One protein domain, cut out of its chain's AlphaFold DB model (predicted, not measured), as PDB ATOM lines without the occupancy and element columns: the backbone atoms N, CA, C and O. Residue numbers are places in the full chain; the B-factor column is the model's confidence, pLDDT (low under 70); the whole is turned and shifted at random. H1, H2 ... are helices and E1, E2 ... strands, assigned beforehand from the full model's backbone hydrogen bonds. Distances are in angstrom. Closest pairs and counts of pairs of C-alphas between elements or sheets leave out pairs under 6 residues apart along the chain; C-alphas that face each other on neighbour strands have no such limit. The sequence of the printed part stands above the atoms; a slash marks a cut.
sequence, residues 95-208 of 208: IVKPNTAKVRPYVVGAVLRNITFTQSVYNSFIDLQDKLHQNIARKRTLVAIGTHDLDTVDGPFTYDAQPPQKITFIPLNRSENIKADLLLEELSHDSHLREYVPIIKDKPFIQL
ATOM      1  N   ILE A  95     183.534 152.055 106.463       93.94
ATOM      2  CA  ILE A  95     184.191 151.392 105.339       93.94
ATOM      3  C   ILE A  95     185.510 152.111 105.069       93.94
ATOM      4  O   ILE A  95     185.514 153.251 104.613       93.94
ATOM      5  N   VAL A  96     186.632 151.436 105.313       94.44
ATOM      6  CA  VAL A  96     187.972 152.000 105.095       94.44
ATOM      7  C   VAL A  96     188.413 151.790 103.649       94.44
ATOM      8  O   VAL A  96     188.408 150.663 103.149       94.44
ATOM      9  N   LYS A  97     188.800 152.869 102.964       93.62
ATOM     10  CA  LYS A  97     189.314 152.819 101.588       93.62
ATOM     11  C   LYS A  97     190.837 152.636 101.557       93.62
ATOM     12  O   LYS A  97     191.524 153.149 102.430       93.62
ATOM     13  N   PRO A  98     191.407 151.992 100.518       90.56
ATOM     14  CA  PRO A  98     192.853 151.744 100.435       90.56
ATOM     15  C   PRO A  98     193.733 153.002 100.470       90.56
ATOM     16  O   PRO A  98     194.892 152.932 100.877       90.56
ATOM     17  N   ASN A  99     193.204 154.157 100.051       87.62
ATOM     18  CA  ASN A  99     193.956 155.412 100.025       87.62
ATOM     19  C   ASN A  99     194.384 155.877 101.426       87.62
ATOM     20  O   ASN A  99     195.420 156.533 101.558       87.62
ATOM     21  N   THR A 100     193.641 155.499 102.473       87.94
ATOM     22  CA  THR A 100     193.928 155.893 103.860       87.94
ATOM     23  C   THR A 100     195.253 155.324 104.362       87.94
ATOM     24  O   THR A 100     195.928 155.969 105.164       87.94
ATOM     25  N   ALA A 101     195.707 154.186 103.820       87.06
ATOM     26  CA  ALA A 101     196.957 153.534 104.212       87.06
ATOM     27  C   ALA A 101     198.199 154.432 104.061       87.06
ATOM     28  O   ALA A 101     199.174 154.266 104.788       87.06
ATOM     29  N   LYS A 102     198.157 155.411 103.146       83.75
ATOM     30  CA  LYS A 102     199.256 156.361 102.903       83.75
ATOM     31  C   LYS A 102     199.308 157.511 103.915       83.75
ATOM     32  O   LYS A 102     200.305 158.225 103.969       83.75
ATOM     33  N   VAL A 103     198.235 157.728 104.676       85.19
ATOM     34  CA  VAL A 103     198.052 158.914 105.527       85.19
ATOM     35  C   VAL A 103     197.818 158.517 106.977       85.19
ATOM     36  O   VAL A 103     198.614 158.903 107.838       85.19
ATOM     37  N   ARG A 104     196.739 157.764 107.225       88.56
ATOM     38  CA  ARG A 104     196.321 157.191 108.508       88.56
ATOM     39  C   ARG A 104     195.553 155.887 108.244       88.56
ATOM     40  O   ARG A 104     194.401 155.937 107.829       88.56
ATOM     41  N   PRO A 105     196.177 154.720 108.457       89.81
ATOM     42  CA  PRO A 105     195.625 153.436 108.013       89.81
ATOM     43  C   PRO A 105     194.411 152.945 108.811       89.81
ATOM     44  O   PRO A 105     193.660 152.109 108.311       89.81
ATOM     45  N   TYR A 106     194.222 153.420 110.043       91.88
ATOM     46  CA  TYR A 106     193.253 152.847 110.976       91.88
ATOM     47  C   TYR A 106     192.232 153.880 111.443       91.88
ATOM     48  O   TYR A 106     192.577 155.024 111.736       91.88
ATOM     49  N   VAL A 107     190.986 153.428 111.572       94.56
ATOM     50  CA  VAL A 107     189.878 154.158 112.192       94.56
ATOM     51  C   VAL A 107     189.072 153.184 113.040       94.56
ATOM     52  O   VAL A 107     188.858 152.033 112.655       94.56
ATOM     53  N   VAL A 108     188.644 153.643 114.209       94.38
ATOM     54  CA  VAL A 108     187.752 152.913 115.109       94.38
ATOM     55  C   VAL A 108     186.656 153.879 115.531       94.38
ATOM     56  O   VAL A 108     186.930 155.046 115.798       94.38
ATOM     57  N   GLY A 109     185.419 153.392 115.575       93.00
ATOM     58  CA  GLY A 109     184.264 154.156 116.025       93.00
ATOM     59  C   GLY A 109     183.421 153.343 116.998       93.00
ATOM     60  O   GLY A 109     183.400 152.112 116.943       93.00
ATOM     61  N   ALA A 110     182.718 154.041 117.879       93.50
ATOM     62  CA  ALA A 110     181.741 153.470 118.791       93.50
ATOM     63  C   ALA A 110     180.530 154.403 118.877       93.50
ATOM     64  O   ALA A 110     180.657 155.611 118.699       93.50
ATOM     65  N   VAL A 111     179.358 153.832 119.155       92.81
ATOM     66  CA  VAL A 111     178.115 154.585 119.343       92.81
ATOM     67  C   VAL A 111     177.680 154.447 120.790       92.81
ATOM     68  O   VAL A 111     177.416 153.340 121.260       92.81
ATOM     69  N   LEU A 112     177.553 155.581 121.468       92.94
ATOM     70  CA  LEU A 112     176.946 155.677 122.787       92.94
ATOM     71  C   LEU A 112     175.527 156.225 122.606       92.94
ATOM     72  O   LEU A 112     175.345 157.300 122.043       92.94
ATOM     73  N   ARG A 113     174.512 155.457 123.012       91.12
ATOM     74  CA  ARG A 113     173.096 155.804 122.791       91.12
ATOM     75  C   ARG A 113     172.475 156.385 124.047       91.12
ATOM     76  O   ARG A 113     172.815 155.950 125.143       91.12
ATOM     77  N   ASN A 114     171.484 157.255 123.857       90.94
ATOM     78  CA  ASN A 114     170.674 157.835 124.929       90.94
ATOM     79  C   ASN A 114     171.523 158.586 125.972       90.94
ATOM     80  O   ASN A 114     171.262 158.486 127.170       90.94
ATOM     81  N   ILE A 115     172.555 159.309 125.525       91.88
ATOM     82  CA  ILE A 115     173.312 160.197 126.408       91.88
ATOM     83  C   ILE A 115     172.474 161.447 126.664       91.88
ATOM     84  O   ILE A 115     171.975 162.071 125.731       91.88
ATOM     85  N   THR A 116     172.361 161.840 127.929       92.25
ATOM     86  CA  THR A 116     171.795 163.133 128.314       92.25
ATOM     87  C   THR A 116     172.929 164.112 128.583       92.25
ATOM     88  O   THR A 116     173.620 164.003 129.593       92.25
ATOM     89  N   PHE A 117     173.123 165.068 127.677       90.25
ATOM     90  CA  PHE A 117     174.080 166.149 127.878       90.25
ATOM     91  C   PHE A 117     173.430 167.310 128.631       90.25
ATOM     92  O   PHE A 117     172.442 167.889 128.185       90.25
ATOM     93  N   THR A 118     174.022 167.676 129.761       90.81
ATOM     94  CA  THR A 118     173.900 169.019 130.337       90.81
ATOM     95  C   THR A 118     175.105 169.851 129.895       90.81
ATOM     96  O   THR A 118     176.098 169.298 129.418       90.81
ATOM     97  N   GLN A 119     175.071 171.172 130.089       88.50
ATOM     98  CA  GLN A 119     176.219 172.024 129.750       88.50
ATOM     99  C   GLN A 119     177.503 171.596 130.482       88.50
ATOM    100  O   GLN A 119     178.579 171.601 129.890       88.50
ATOM    101  N   SER A 120     177.397 171.187 131.751       85.88
ATOM    102  CA  SER A 120     178.545 170.724 132.538       85.88
ATOM    103  C   SER A 120     179.114 169.408 132.007       85.88
ATOM    104  O   SER A 120     180.323 169.306 131.816       85.88
ATOM    105  N   VAL A 121     178.251 168.433 131.699       88.88
ATOM    106  CA  VAL A 121     178.661 167.140 131.127       88.88
ATOM    107  C   VAL A 121     179.275 167.330 129.742       88.88
ATOM    108  O   VAL A 121     180.291 166.716 129.433       88.88
ATOM    109  N   TYR A 122     178.705 168.210 128.916       91.44
ATOM    110  CA  TYR A 122     179.257 168.532 127.601       91.44
ATOM    111  C   TYR A 122     180.655 169.155 127.714       91.44
ATOM    112  O   TYR A 122     181.582 168.703 127.048       91.44
ATOM    113  N   ASN A 123     180.836 170.135 128.603       90.44
ATOM    114  CA  ASN A 123     182.142 170.752 128.829       90.44
ATOM    115  C   ASN A 123     183.175 169.729 129.334       90.44
ATOM    116  O   ASN A 123     184.292 169.706 128.824       90.44
ATOM    117  N   SER A 124     182.794 168.856 130.276       91.50
ATOM    118  CA  SER A 124     183.658 167.768 130.772       91.50
ATOM    119  C   SER A 124     184.046 166.795 129.652       91.50
ATOM    120  O   SER A 124     185.201 166.393 129.523       91.50
ATOM    121  N   PHE A 125     183.091 166.458 128.783       93.81
ATOM    122  CA  PHE A 125     183.309 165.568 127.649       93.81
ATOM    123  C   PHE A 125     184.297 166.145 126.623       93.81
ATOM    124  O   PHE A 125     185.200 165.435 126.175       93.81
ATOM    125  N   ILE A 126     184.167 167.432 126.283       92.88
ATOM    126  CA  ILE A 126     185.100 168.115 125.376       92.88
ATOM    127  C   ILE A 126     186.486 168.267 126.019       92.88
ATOM    128  O   ILE A 126     187.489 167.985 125.365       92.88
ATOM    129  N   ASP A 127     186.560 168.621 127.305       92.25
ATOM    130  CA  ASP A 127     187.831 168.725 128.036       92.25
ATOM    131  C   ASP A 127     188.579 167.380 128.082       92.25
ATOM    132  O   ASP A 127     189.782 167.315 127.816       92.25
ATOM    133  N   LEU A 128     187.863 166.274 128.315       94.00
ATOM    134  CA  LEU A 128     188.435 164.927 128.245       94.00
ATOM    135  C   LEU A 128     189.007 164.630 126.852       94.00
ATOM    136  O   LEU A 128     190.117 164.097 126.735       94.00
ATOM    137  N   GLN A 129     188.266 164.968 125.793       94.19
ATOM    138  CA  GLN A 129     188.728 164.781 124.420       94.19
ATOM    139  C   GLN A 129     190.032 165.548 124.166       94.19
ATOM    140  O   GLN A 129     190.992 164.971 123.642       94.19
ATOM    141  N   ASP A 130     190.094 166.816 124.566       91.56
ATOM    142  CA  ASP A 130     191.270 167.657 124.359       91.56
ATOM    143  C   ASP A 130     192.470 167.181 125.190       91.56
ATOM    144  O   ASP A 130     193.591 167.117 124.676       91.56
ATOM    145  N   LYS A 131     192.257 166.719 126.427       91.62
ATOM    146  CA  LYS A 131     193.315 166.106 127.250       91.62
ATOM    147  C   LYS A 131     193.885 164.835 126.630       91.62
ATOM    148  O   LYS A 131     195.104 164.631 126.650       91.62
ATOM    149  N   LEU A 132     193.041 163.980 126.050       93.31
ATOM    150  CA  LEU A 132     193.496 162.794 125.317       93.31
ATOM    151  C   LEU A 132     194.267 163.186 124.049       93.31
ATOM    152  O   LEU A 132     195.298 162.580 123.739       93.31
ATOM    153  N   HIS A 133     193.812 164.221 123.337       92.50
ATOM    154  CA  HIS A 133     194.498 164.754 122.157       92.50
ATOM    155  C   HIS A 133     195.887 165.295 122.473       92.50
ATOM    156  O   HIS A 133     196.822 165.031 121.714       92.50
ATOM    157  N   GLN A 134     196.025 166.043 123.565       87.88
ATOM    158  CA  GLN A 134     197.289 166.646 123.974       87.88
ATOM    159  C   GLN A 134     198.284 165.587 124.457       87.88
ATOM    160  O   GLN A 134     199.435 165.596 124.017       87.88
ATOM    161  N   ASN A 135     197.831 164.641 125.285       87.50
ATOM    162  CA  ASN A 135     198.692 163.658 125.940       87.50
ATOM    163  C   ASN A 135     198.935 162.411 125.076       87.50
ATOM    164  O   ASN A 135     199.861 162.372 124.264       87.50
ATOM    165  N   ILE A 136     198.106 161.372 125.238       91.31
ATOM    166  CA  ILE A 136     198.339 160.046 124.644       91.31
ATOM    167  C   ILE A 136     198.391 160.092 123.112       91.31
ATOM    168  O   ILE A 136     199.155 159.359 122.485       91.31
ATOM    169  N   ALA A 137     197.632 161.000 122.499       90.88
ATOM    170  CA  ALA A 137     197.593 161.147 121.054       90.88
ATOM    171  C   ALA A 137     198.711 162.036 120.476       90.88
ATOM    172  O   ALA A 137     198.773 162.201 119.252       90.88
ATOM    173  N   ARG A 138     199.588 162.592 121.328       89.88
ATOM    174  CA  ARG A 138     200.685 163.507 120.971       89.88
ATOM    175  C   ARG A 138     200.225 164.647 120.067       89.88
ATOM    176  O   ARG A 138     200.588 164.695 118.891       89.88
ATOM    177  N   LYS A 139     199.392 165.540 120.600       89.94
ATOM    178  CA  LYS A 139     198.824 166.678 119.856       89.94
ATOM    179  C   LYS A 139     198.179 166.239 118.540       89.94
ATOM    180  O   LYS A 139     198.487 166.745 117.469       89.94
ATOM    181  N   ARG A 140     197.312 165.228 118.620       91.31
ATOM    182  CA  ARG A 140     196.604 164.621 117.477       91.31
ATOM    183  C   ARG A 140     197.486 163.948 116.415       91.31
ATOM    184  O   ARG A 140     196.950 163.489 115.403       91.31
ATOM    185  N   THR A 141     198.801 163.856 116.613       89.06
ATOM    186  CA  THR A 141     199.738 163.255 115.648       89.06
ATOM    187  C   THR A 141     199.480 161.762 115.467       89.06
ATOM    188  O   THR A 141     199.464 161.275 114.337       89.06
ATOM    189  N   LEU A 142     199.249 161.046 116.574       90.56
ATOM    190  CA  LEU A 142     199.030 159.596 116.568       90.56
ATOM    191  C   LEU A 142     197.554 159.237 116.389       90.56
ATOM    192  O   LEU A 142     197.220 158.362 115.596       90.56
ATOM    193  N   VAL A 143     196.669 159.918 117.117       92.38
ATOM    194  CA  VAL A 143     195.226 159.640 117.138       92.38
ATOM    195  C   VAL A 143     194.468 160.957 117.049       92.38
ATOM    196  O   VAL A 143     194.822 161.924 117.706       92.38
ATOM    197  N   ALA A 144     193.408 161.014 116.252       92.25
ATOM    198  CA  ALA A 144     192.424 162.087 116.353       92.25
ATOM    199  C   ALA A 144     191.086 161.460 116.730       92.25
ATOM    200  O   ALA A 144     190.735 160.399 116.220       92.25
ATOM    201  N   ILE A 145     190.380 162.116 117.640       94.31
ATOM    202  CA  ILE A 145     189.055 161.711 118.111       94.31
ATOM    203  C   ILE A 145     188.096 162.772 117.593       94.31
ATOM    204  O   ILE A 145     188.352 163.961 117.786       94.31
ATOM    205  N   GLY A 146     187.054 162.325 116.903       92.94
ATOM    206  CA  GLY A 146     185.941 163.149 116.459       92.94
ATOM    207  C   GLY A 146     184.654 162.599 117.054       92.94
ATOM    208  O   GLY A 146     184.486 161.383 117.166       92.94
ATOM    209  N   THR A 147     183.767 163.497 117.456       93.62
ATOM    210  CA  THR A 147     182.471 163.169 118.045       93.62
ATOM    211  C   THR A 147     181.393 163.798 117.187       93.62
ATOM    212  O   THR A 147     181.469 164.985 116.873       93.62
ATOM    213  N   HIS A 148     180.404 163.002 116.798       92.50
ATOM    214  CA  HIS A 148     179.348 163.413 115.884       92.50
ATOM    215  C   HIS A 148     177.993 163.077 116.489       92.50
ATOM    216  O   HIS A 148     177.849 162.039 117.140       92.50
ATOM    217  N   ASP A 149     177.016 163.949 116.255       92.62
ATOM    218  CA  ASP A 149     175.627 163.651 116.570       92.62
ATOM    219  C   ASP A 149     175.090 162.651 115.544       92.62
ATOM    220  O   ASP A 149     174.952 162.965 114.358       92.62
ATOM    221  N   LEU A 150     174.825 161.432 116.012       91.69
ATOM    222  CA  LEU A 150     174.362 160.331 115.176       91.69
ATOM    223  C   LEU A 150     172.989 160.611 114.557       91.69
ATOM    224  O   LEU A 150     172.709 160.076 113.493       91.69
ATOM    225  N   ASP A 151     172.165 161.457 115.175       90.94
ATOM    226  CA  ASP A 151     170.827 161.773 114.662       90.94
ATOM    227  C   ASP A 151     170.880 162.722 113.449       90.94
ATOM    228  O   ASP A 151     169.882 162.913 112.755       90.94
ATOM    229  N   THR A 152     172.052 163.304 113.164       92.19
ATOM    230  CA  THR A 152     172.275 164.245 112.050       92.19
ATOM    231  C   THR A 152     172.986 163.627 110.847       92.19
ATOM    232  O   THR A 152     173.192 164.311 109.843       92.19
ATOM    233  N   VAL A 153     173.395 162.356 110.937       90.88
ATOM    234  CA  VAL A 153     174.211 161.690 109.914       90.88
ATOM    235  C   VAL A 153     173.715 160.279 109.612       90.88
ATOM    236  O   VAL A 153     173.390 159.512 110.513       90.88
ATOM    237  N   ASP A 154     173.756 159.904 108.334       89.56
ATOM    238  CA  ASP A 154     173.324 158.587 107.868       89.56
ATOM    239  C   ASP A 154     174.508 157.724 107.418       89.56
ATOM    240  O   ASP A 154     175.447 158.187 106.762       89.56
ATOM    241  N   GLY A 155     174.454 156.438 107.765       87.38
ATOM    242  CA  GLY A 155     175.444 155.448 107.350       87.38
ATOM    243  C   GLY A 155     175.099 154.734 106.030       87.38
ATOM    244  O   GLY A 155     174.007 154.897 105.488       87.38
ATOM    245  N   PRO A 156     175.990 153.858 105.524       92.06
ATOM    246  CA  PRO A 156     177.299 153.520 106.079       92.06
ATOM    247  C   PRO A 156     178.329 154.633 105.865       92.06
ATOM    248  O   PRO A 156     178.414 155.236 104.796       92.06
ATOM    249  N   PHE A 157     179.174 154.848 106.868       93.88
ATOM    250  CA  PHE A 157     180.244 155.837 106.814       93.88
ATOM    251  C   PHE A 157     181.415 155.314 105.983       93.88
ATOM    252  O   PHE A 157     181.722 154.120 105.992       93.88
ATOM    253  N   THR A 158     182.101 156.205 105.275       93.69
ATOM    254  CA  THR A 158     183.307 155.872 104.512       93.69
ATOM    255  C   THR A 158     184.469 156.677 105.061       93.69
ATOM    256  O   THR A 158     184.348 157.886 105.173       93.69
ATOM    257  N   TYR A 159     185.574 155.999 105.371       94.06
ATOM    258  CA  TYR A 159     186.843 156.631 105.709       94.06
ATOM    259  C   TYR A 159     187.767 156.540 104.496       94.06
ATOM    260  O   TYR A 159     188.192 155.442 104.114       94.06
ATOM    261  N   ASP A 160     188.027 157.674 103.854       92.56
ATOM    262  CA  ASP A 160     188.814 157.774 102.622       92.56
ATOM    263  C   ASP A 160     189.924 158.819 102.763       92.56
ATOM    264  O   ASP A 160     189.964 159.586 103.716       92.56
ATOM    265  N   ALA A 161     190.868 158.837 101.827       90.81
ATOM    266  CA  ALA A 161     191.850 159.903 101.724       90.81
ATOM    267  C   ALA A 161     191.904 160.416 100.285       90.81
ATOM    268  O   ALA A 161     192.174 159.655  99.352       90.81
ATOM    269  N   GLN A 162     191.660 161.713 100.104       90.06
ATOM    270  CA  GLN A 162     191.601 162.353  98.790       90.06
ATOM    271  C   GLN A 162     192.532 163.564  98.709       90.06
ATOM    272  O   GLN A 162     192.918 164.118  99.739       90.06
ATOM    273  N   PRO A 163     192.934 163.983  97.496       89.56
ATOM    274  CA  PRO A 163     193.679 165.221  97.324       89.56
ATOM    275  C   PRO A 163     192.892 166.417  97.890       89.56
ATOM    276  O   PRO A 163     191.683 166.490  97.643       89.56
ATOM    277  N   PRO A 164     193.552 167.367  98.579       86.75
ATOM    278  CA  PRO A 164     192.903 168.522  99.213       86.75
ATOM    279  C   PRO A 164     191.942 169.284  98.284       86.75
ATOM    280  O   PRO A 164     190.863 169.699  98.694       86.75
ATOM    281  N   GLN A 165     192.290 169.392  97.000       88.00
ATOM    282  CA  GLN A 165     191.541 170.146  95.988       88.00
ATOM    283  C   GLN A 165     190.185 169.520  95.627       88.00
ATOM    284  O   GLN A 165     189.352 170.172  94.997       88.00
ATOM    285  N   LYS A 166     189.979 168.238  95.958       88.69
ATOM    286  CA  LYS A 166     188.734 167.500  95.687       88.69
ATOM    287  C   LYS A 166     187.762 167.518  96.863       88.69
ATOM    288  O   LYS A 166     186.637 167.051  96.720       88.69
ATOM    289  N   ILE A 167     188.199 168.032  98.007       89.38
ATOM    290  CA  ILE A 167     187.457 168.002  99.258       89.38
ATOM    291  C   ILE A 167     186.818 169.363  99.464       89.38
ATOM    292  O   ILE A 167     187.528 170.364  99.534       89.38
ATOM    293  N   THR A 168     185.499 169.378  99.623       89.62
ATOM    294  CA  THR A 168     184.730 170.597  99.880       89.62
ATOM    295  C   THR A 168     183.702 170.281 100.960       89.62
ATOM    296  O   THR A 168     182.897 169.363 100.784       89.62
ATOM    297  N   PHE A 169     183.760 170.981 102.091       90.25
ATOM    298  CA  PHE A 169     182.812 170.807 103.193       90.25
ATOM    299  C   PHE A 169     182.615 172.116 103.964       90.25
ATOM    300  O   PHE A 169     183.361 173.075 103.776       90.25
ATOM    301  N   ILE A 170     181.602 172.153 104.832       89.50
ATOM    302  CA  ILE A 170     181.339 173.278 105.737       89.50
ATOM    303  C   ILE A 170     182.006 172.962 107.088       89.50
ATOM    304  O   ILE A 170     181.574 172.022 107.759       89.50
ATOM    305  N   PRO A 171     183.071 173.682 107.492       87.56
ATOM    306  CA  PRO A 171     183.753 173.439 108.757       87.56
ATOM    307  C   PRO A 171     182.932 173.898 109.960       87.56
ATOM    308  O   PRO A 171     182.016 174.715 109.851       87.56
ATOM    309  N   LEU A 172     183.326 173.426 111.143       84.00
ATOM    310  CA  LEU A 172     182.762 173.901 112.403       84.00
ATOM    311  C   LEU A 172     182.937 175.427 112.526       84.00
ATOM    312  O   LEU A 172     183.989 175.965 112.179       84.00
ATOM    313  N   ASN A 173     181.911 176.114 113.036       80.38
ATOM    314  CA  ASN A 173     181.841 177.577 113.180       80.38
ATOM    315  C   ASN A 173     181.828 178.368 111.861       80.38
ATOM    316  O   ASN A 173     182.115 179.566 111.858       80.38
ATOM    317  N   ARG A 174     181.489 177.727 110.738       82.81
ATOM    318  CA  ARG A 174     181.366 178.379 109.431       82.81
ATOM    319  C   ARG A 174     180.010 178.076 108.797       82.81
ATOM    320  O   ARG A 174     179.386 177.060 109.082       82.81
ATOM    321  N   SER A 175     179.571 178.980 107.929       84.44
ATOM    322  CA  SER A 175     178.325 178.869 107.158       84.44
ATOM    323  C   SER A 175     178.560 178.571 105.678       84.44
ATOM    324  O   SER A 175     177.629 178.194 104.973       84.44
ATOM    325  N   GLU A 176     179.789 178.755 105.196       87.62
ATOM    326  CA  GLU A 176     180.134 178.640 103.781       87.62
ATOM    327  C   GLU A 176     180.936 177.372 103.502       87.62
ATOM    328  O   GLU A 176     181.721 176.899 104.327       87.62
ATOM    329  N   ASN A 177     180.713 176.817 102.313       89.69
ATOM    330  CA  ASN A 177     181.408 175.631 101.847       89.69
ATOM    331  C   ASN A 177     182.801 176.024 101.345       89.69
ATOM    332  O   ASN A 177     182.921 176.870 100.457       89.69
ATOM    333  N   ILE A 178     183.842 175.407 101.898       90.19
ATOM    334  CA  ILE A 178     185.235 175.733 101.595       90.19
ATOM    335  C   ILE A 178     185.984 174.480 101.154       90.19
ATOM    336  O   ILE A 178     185.713 173.363 101.605       90.19
ATOM    337  N   LYS A 179     186.941 174.666 100.245       90.06
ATOM    338  CA  LYS A 179     187.845 173.593  99.839       90.06
ATOM    339  C   LYS A 179     188.907 173.344 100.905       90.06
ATOM    340  O   LYS A 179     189.336 174.272 101.589       90.06
ATOM    341  N   ALA A 180     189.356 172.098 101.039       87.62
ATOM    342  CA  ALA A 180     190.296 171.733 102.097       87.62
ATOM    343  C   ALA A 180     191.683 172.381 101.944       87.62
ATOM    344  O   ALA A 180     192.326 172.650 102.951       87.62
ATOM    345  N   ASP A 181     192.147 172.647 100.721       86.81
ATOM    346  CA  ASP A 181     193.400 173.377 100.477       86.81
ATOM    347  C   ASP A 181     193.344 174.810 101.024       86.81
ATOM    348  O   ASP A 181     194.195 175.190 101.827       86.81
ATOM    349  N   LEU A 182     192.295 175.555 100.670       87.38
ATOM    350  CA  LEU A 182     192.053 176.912 101.166       87.38
ATOM    351  C   LEU A 182     191.858 176.925 102.685       87.38
ATOM    352  O   LEU A 182     192.425 177.761 103.385       87.38
ATOM    353  N   LEU A 183     191.119 175.947 103.217       87.38
ATOM    354  CA  LEU A 183     190.912 175.815 104.654       87.38
ATOM    355  C   LEU A 183     192.234 175.620 105.408       87.38
ATOM    356  O   LEU A 183     192.429 176.222 106.459       87.38
ATOM    357  N   LEU A 184     193.160 174.802 104.898       86.00
ATOM    358  CA  LEU A 184     194.460 174.604 105.547       86.00
ATOM    359  C   LEU A 184     195.318 175.873 105.562       86.00
ATOM    360  O   LEU A 184     196.077 176.083 106.510       86.00
ATOM    361  N   GLU A 185     195.210 176.714 104.535       86.12
ATOM    362  CA  GLU A 185     195.883 178.013 104.500       86.12
ATOM    363  C   GLU A 185     195.302 178.965 105.548       86.12
ATOM    364  O   GLU A 185     196.056 179.561 106.320       86.12
ATOM    365  N   GLU A 186     193.978 179.050 105.667       85.50
ATOM    366  CA  GLU A 186     193.332 179.862 106.703       85.50
ATOM    367  C   GLU A 186     193.678 179.371 108.112       85.50
ATOM    368  O   GLU A 186     194.111 180.152 108.961       85.50
ATOM    369  N   LEU A 187     193.580 178.059 108.348       85.06
ATOM    370  CA  LEU A 187     193.890 177.445 109.639       85.06
ATOM    371  C   LEU A 187     195.361 177.598 110.041       85.06
ATOM    372  O   LEU A 187     195.679 177.506 111.225       85.06
ATOM    373  N   SER A 188     196.267 177.859 109.093       83.31
ATOM    374  CA  SER A 188     197.672 178.135 109.415       83.31
ATOM    375  C   SER A 188     197.876 179.472 110.144       83.31
ATOM    376  O   SER A 188     198.892 179.651 110.816       83.31
ATOM    377  N   HIS A 189     196.888 180.369 110.075       83.25
ATOM    378  CA  HIS A 189     196.865 181.649 110.782       83.25
ATOM    379  C   HIS A 189     196.039 181.602 112.079       83.25
ATOM    380  O   HIS A 189     196.097 182.542 112.871       83.25
ATOM    381  N   ASP A 190     195.295 180.518 112.320       85.94
ATOM    382  CA  ASP A 190     194.469 180.344 113.516       85.94
ATOM    383  C   ASP A 190     195.332 180.087 114.760       85.94
ATOM    384  O   ASP A 190     196.272 179.290 114.737       85.94
ATOM    385  N   SER A 191     195.021 180.744 115.877       80.12
ATOM    386  CA  SER A 191     195.834 180.664 117.095       80.12
ATOM    387  C   SER A 191     195.888 179.255 117.691       80.12
ATOM    388  O   SER A 191     196.923 178.873 118.242       80.12
ATOM    389  N   HIS A 192     194.803 178.487 117.577       79.44
ATOM    390  CA  HIS A 192     194.650 177.179 118.209       79.44
ATOM    391  C   HIS A 192     194.964 176.042 117.237       79.44
ATOM    392  O   HIS A 192     195.536 175.027 117.635       79.44
ATOM    393  N   LEU A 193     194.605 176.199 115.961       84.38
ATOM    394  CA  LEU A 193     194.702 175.129 114.971       84.38
ATOM    395  C   LEU A 193     196.003 175.136 114.164       84.38
ATOM    396  O   LEU A 193     196.379 174.077 113.651       84.38
ATOM    397  N   ARG A 194     196.744 176.254 114.127       85.56
ATOM    398  CA  ARG A 194     198.018 176.359 113.387       85.56
ATOM    399  C   ARG A 194     199.035 175.281 113.741       85.56
ATOM    400  O   ARG A 194     199.793 174.861 112.874       85.56
ATOM    401  N   GLU A 195     199.054 174.817 114.990       85.31
ATOM    402  CA  GLU A 195     200.007 173.794 115.434       85.31
ATOM    403  C   GLU A 195     199.731 172.426 114.783       85.31
ATOM    404  O   GLU A 195     200.653 171.642 114.569       85.31
ATOM    405  N   TYR A 196     198.478 172.147 114.413       86.88
ATOM    406  CA  TYR A 196     198.085 170.861 113.836       86.88
ATOM    407  C   TYR A 196     198.163 170.834 112.307       86.88
ATOM    408  O   TYR A 196     198.248 169.756 111.720       86.88
ATOM    409  N   VAL A 197     198.156 171.995 111.645       85.06
ATOM    410  CA  VAL A 197     198.201 172.095 110.175       85.06
ATOM    411  C   VAL A 197     199.422 171.379 109.566       85.06
ATOM    412  O   VAL A 197     199.224 170.595 108.633       85.06
ATOM    413  N   PRO A 198     200.659 171.523 110.092       86.06
ATOM    414  CA  PRO A 198     201.835 170.829 109.555       86.06
ATOM    415  C   PRO A 198     201.729 169.296 109.562       86.06
ATOM    416  O   PRO A 198     202.389 168.633 108.771       86.06
ATOM    417  N   ILE A 199     200.872 168.710 110.409       83.06
ATOM    418  CA  ILE A 199     200.684 167.249 110.488       83.06
ATOM    419  C   ILE A 199     200.108 166.691 109.173       83.06
ATOM    420  O   ILE A 199     200.341 165.526 108.828       83.06
ATOM    421  N   ILE A 200     199.329 167.504 108.453       82.56
ATOM    422  CA  ILE A 200     198.575 167.086 107.264       82.56
ATOM    423  C   ILE A 200     198.895 167.893 106.005       82.56
ATOM    424  O   ILE A 200     198.680 167.373 104.914       82.56
ATOM    425  N   LYS A 201     199.433 169.112 106.130       78.38
ATOM    426  CA  LYS A 201     199.649 170.036 105.004       78.38
ATOM    427  C   LYS A 201     200.548 169.467 103.904       78.38
ATOM    428  O   LYS A 201     200.241 169.639 102.730       78.38
ATOM    429  N   ASP A 202     201.606 168.750 104.274       77.75
ATOM    430  CA  ASP A 202     202.591 168.235 103.310       77.75
ATOM    431  C   ASP A 202     202.215 166.860 102.734       77.75
ATOM    432  O   ASP A 202     202.975 166.253 101.975       77.75
ATOM    433  N   LYS A 203     201.042 166.323 103.099       80.69
ATOM    434  CA  LYS A 203     200.607 165.006 102.637       80.69
ATOM    435  C   LYS A 203     199.879 165.107 101.293       80.69
ATOM    436  O   LYS A 203     199.038 165.981 101.108       80.69
ATOM    437  N   PRO A 204     200.114 164.158 100.366       76.44
ATOM    438  CA  PRO A 204     199.462 164.165  99.052       76.44
ATOM    439  C   PRO A 204     197.950 163.893  99.119       76.44
ATOM    440  O   PRO A 204     197.229 164.169  98.162       76.44
ATOM    441  N   PHE A 205     197.473 163.337 100.236       81.31
ATOM    442  CA  PHE A 205     196.067 163.057 100.494       81.31
ATOM    443  C   PHE A 205     195.708 163.502 101.915       81.31
ATOM    444  O   PHE A 205     196.513 163.352 102.838       81.31
ATOM    445  N   ILE A 206     194.484 163.993 102.088       83.44
ATOM    446  CA  ILE A 206     193.871 164.312 103.378       83.44
ATOM    447  C   ILE A 206     192.738 163.321 103.618       83.44
ATOM    448  O   ILE A 206     191.984 162.995 102.703       83.44
ATOM    449  N   GLN A 207     192.661 162.825 104.851       79.25
ATOM    450  CA  GLN A 207     191.632 161.889 105.289       79.25
ATOM    451  C   GLN A 207     190.269 162.573 105.489       79.25
ATOM    452  O   GLN A 207     190.223 163.717 105.947       79.25
ATOM    453  N   LEU A 208     189.196 161.843 105.191       74.06
ATOM    454  CA  LEU A 208     187.788 162.237 105.290       74.06
ATOM    455  C   LEU A 208     186.994 161.093 105.905       74.06
ATOM    456  O   LEU A 208     187.237 159.938 105.476       74.06
TER     457      LEU A 208
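Overview. This is residues 95 to 208 of the 208 residues of the protein "Phenylalanine--tRNA ligase beta subunit" of Armadillidium vulgare (UniProt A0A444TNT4). The domain has little regular structure: its longest helix, H2, lies along one side, apart from the short H1, E1, H3 and H4 on the other, with long stretches of no named element from H1 to H2, from H2 to E1 and from E1 to H3, and a short link from H3 to H4. The 114 printed residues hold H1, H2, E1, H3 and H4 in chain order, mostly helix, with only 36 residues in named elements. It is compact, radius of gyration of the C-alphas 15.2 A, spanning 40 by 34 by 32 A.

Arrangement. H2, residues 119 to 134, touches no helix. H3, residues 180 to 187, is close but not clearly touching H4, residues 198 to 201; their closest C-alphas, Leu 184 and Lys 201, are 6.9 A apart. E1, residues 157 to 159, pairs with no named strand, but residues 158 to 159 pair parallel with residues 95 to 96. The closest C-alphas of H1, residues 98 to 102, and E1 are those of Thr 100 and Tyr 159, 7.4 A apart. H2 and H3 have every O i to N i+4 pair within hydrogen-bond range; H1 has 0 of 1, but 2 of 2 O i to N i+3 pairs; H4 is too short for an i+4 pair.

Along the chain. H2 runs 22.5 A from C-alpha 119 at (176.219, 172.024, 129.750) to C-alpha 134 at (197.289, 166.646, 123.974); H3 measures 10.1 A.

Size, cuts and confidence. The printed part has no cut, and no printed residue is under 70. H1 to H2, H2 to E1 and E1 to H3 are long links.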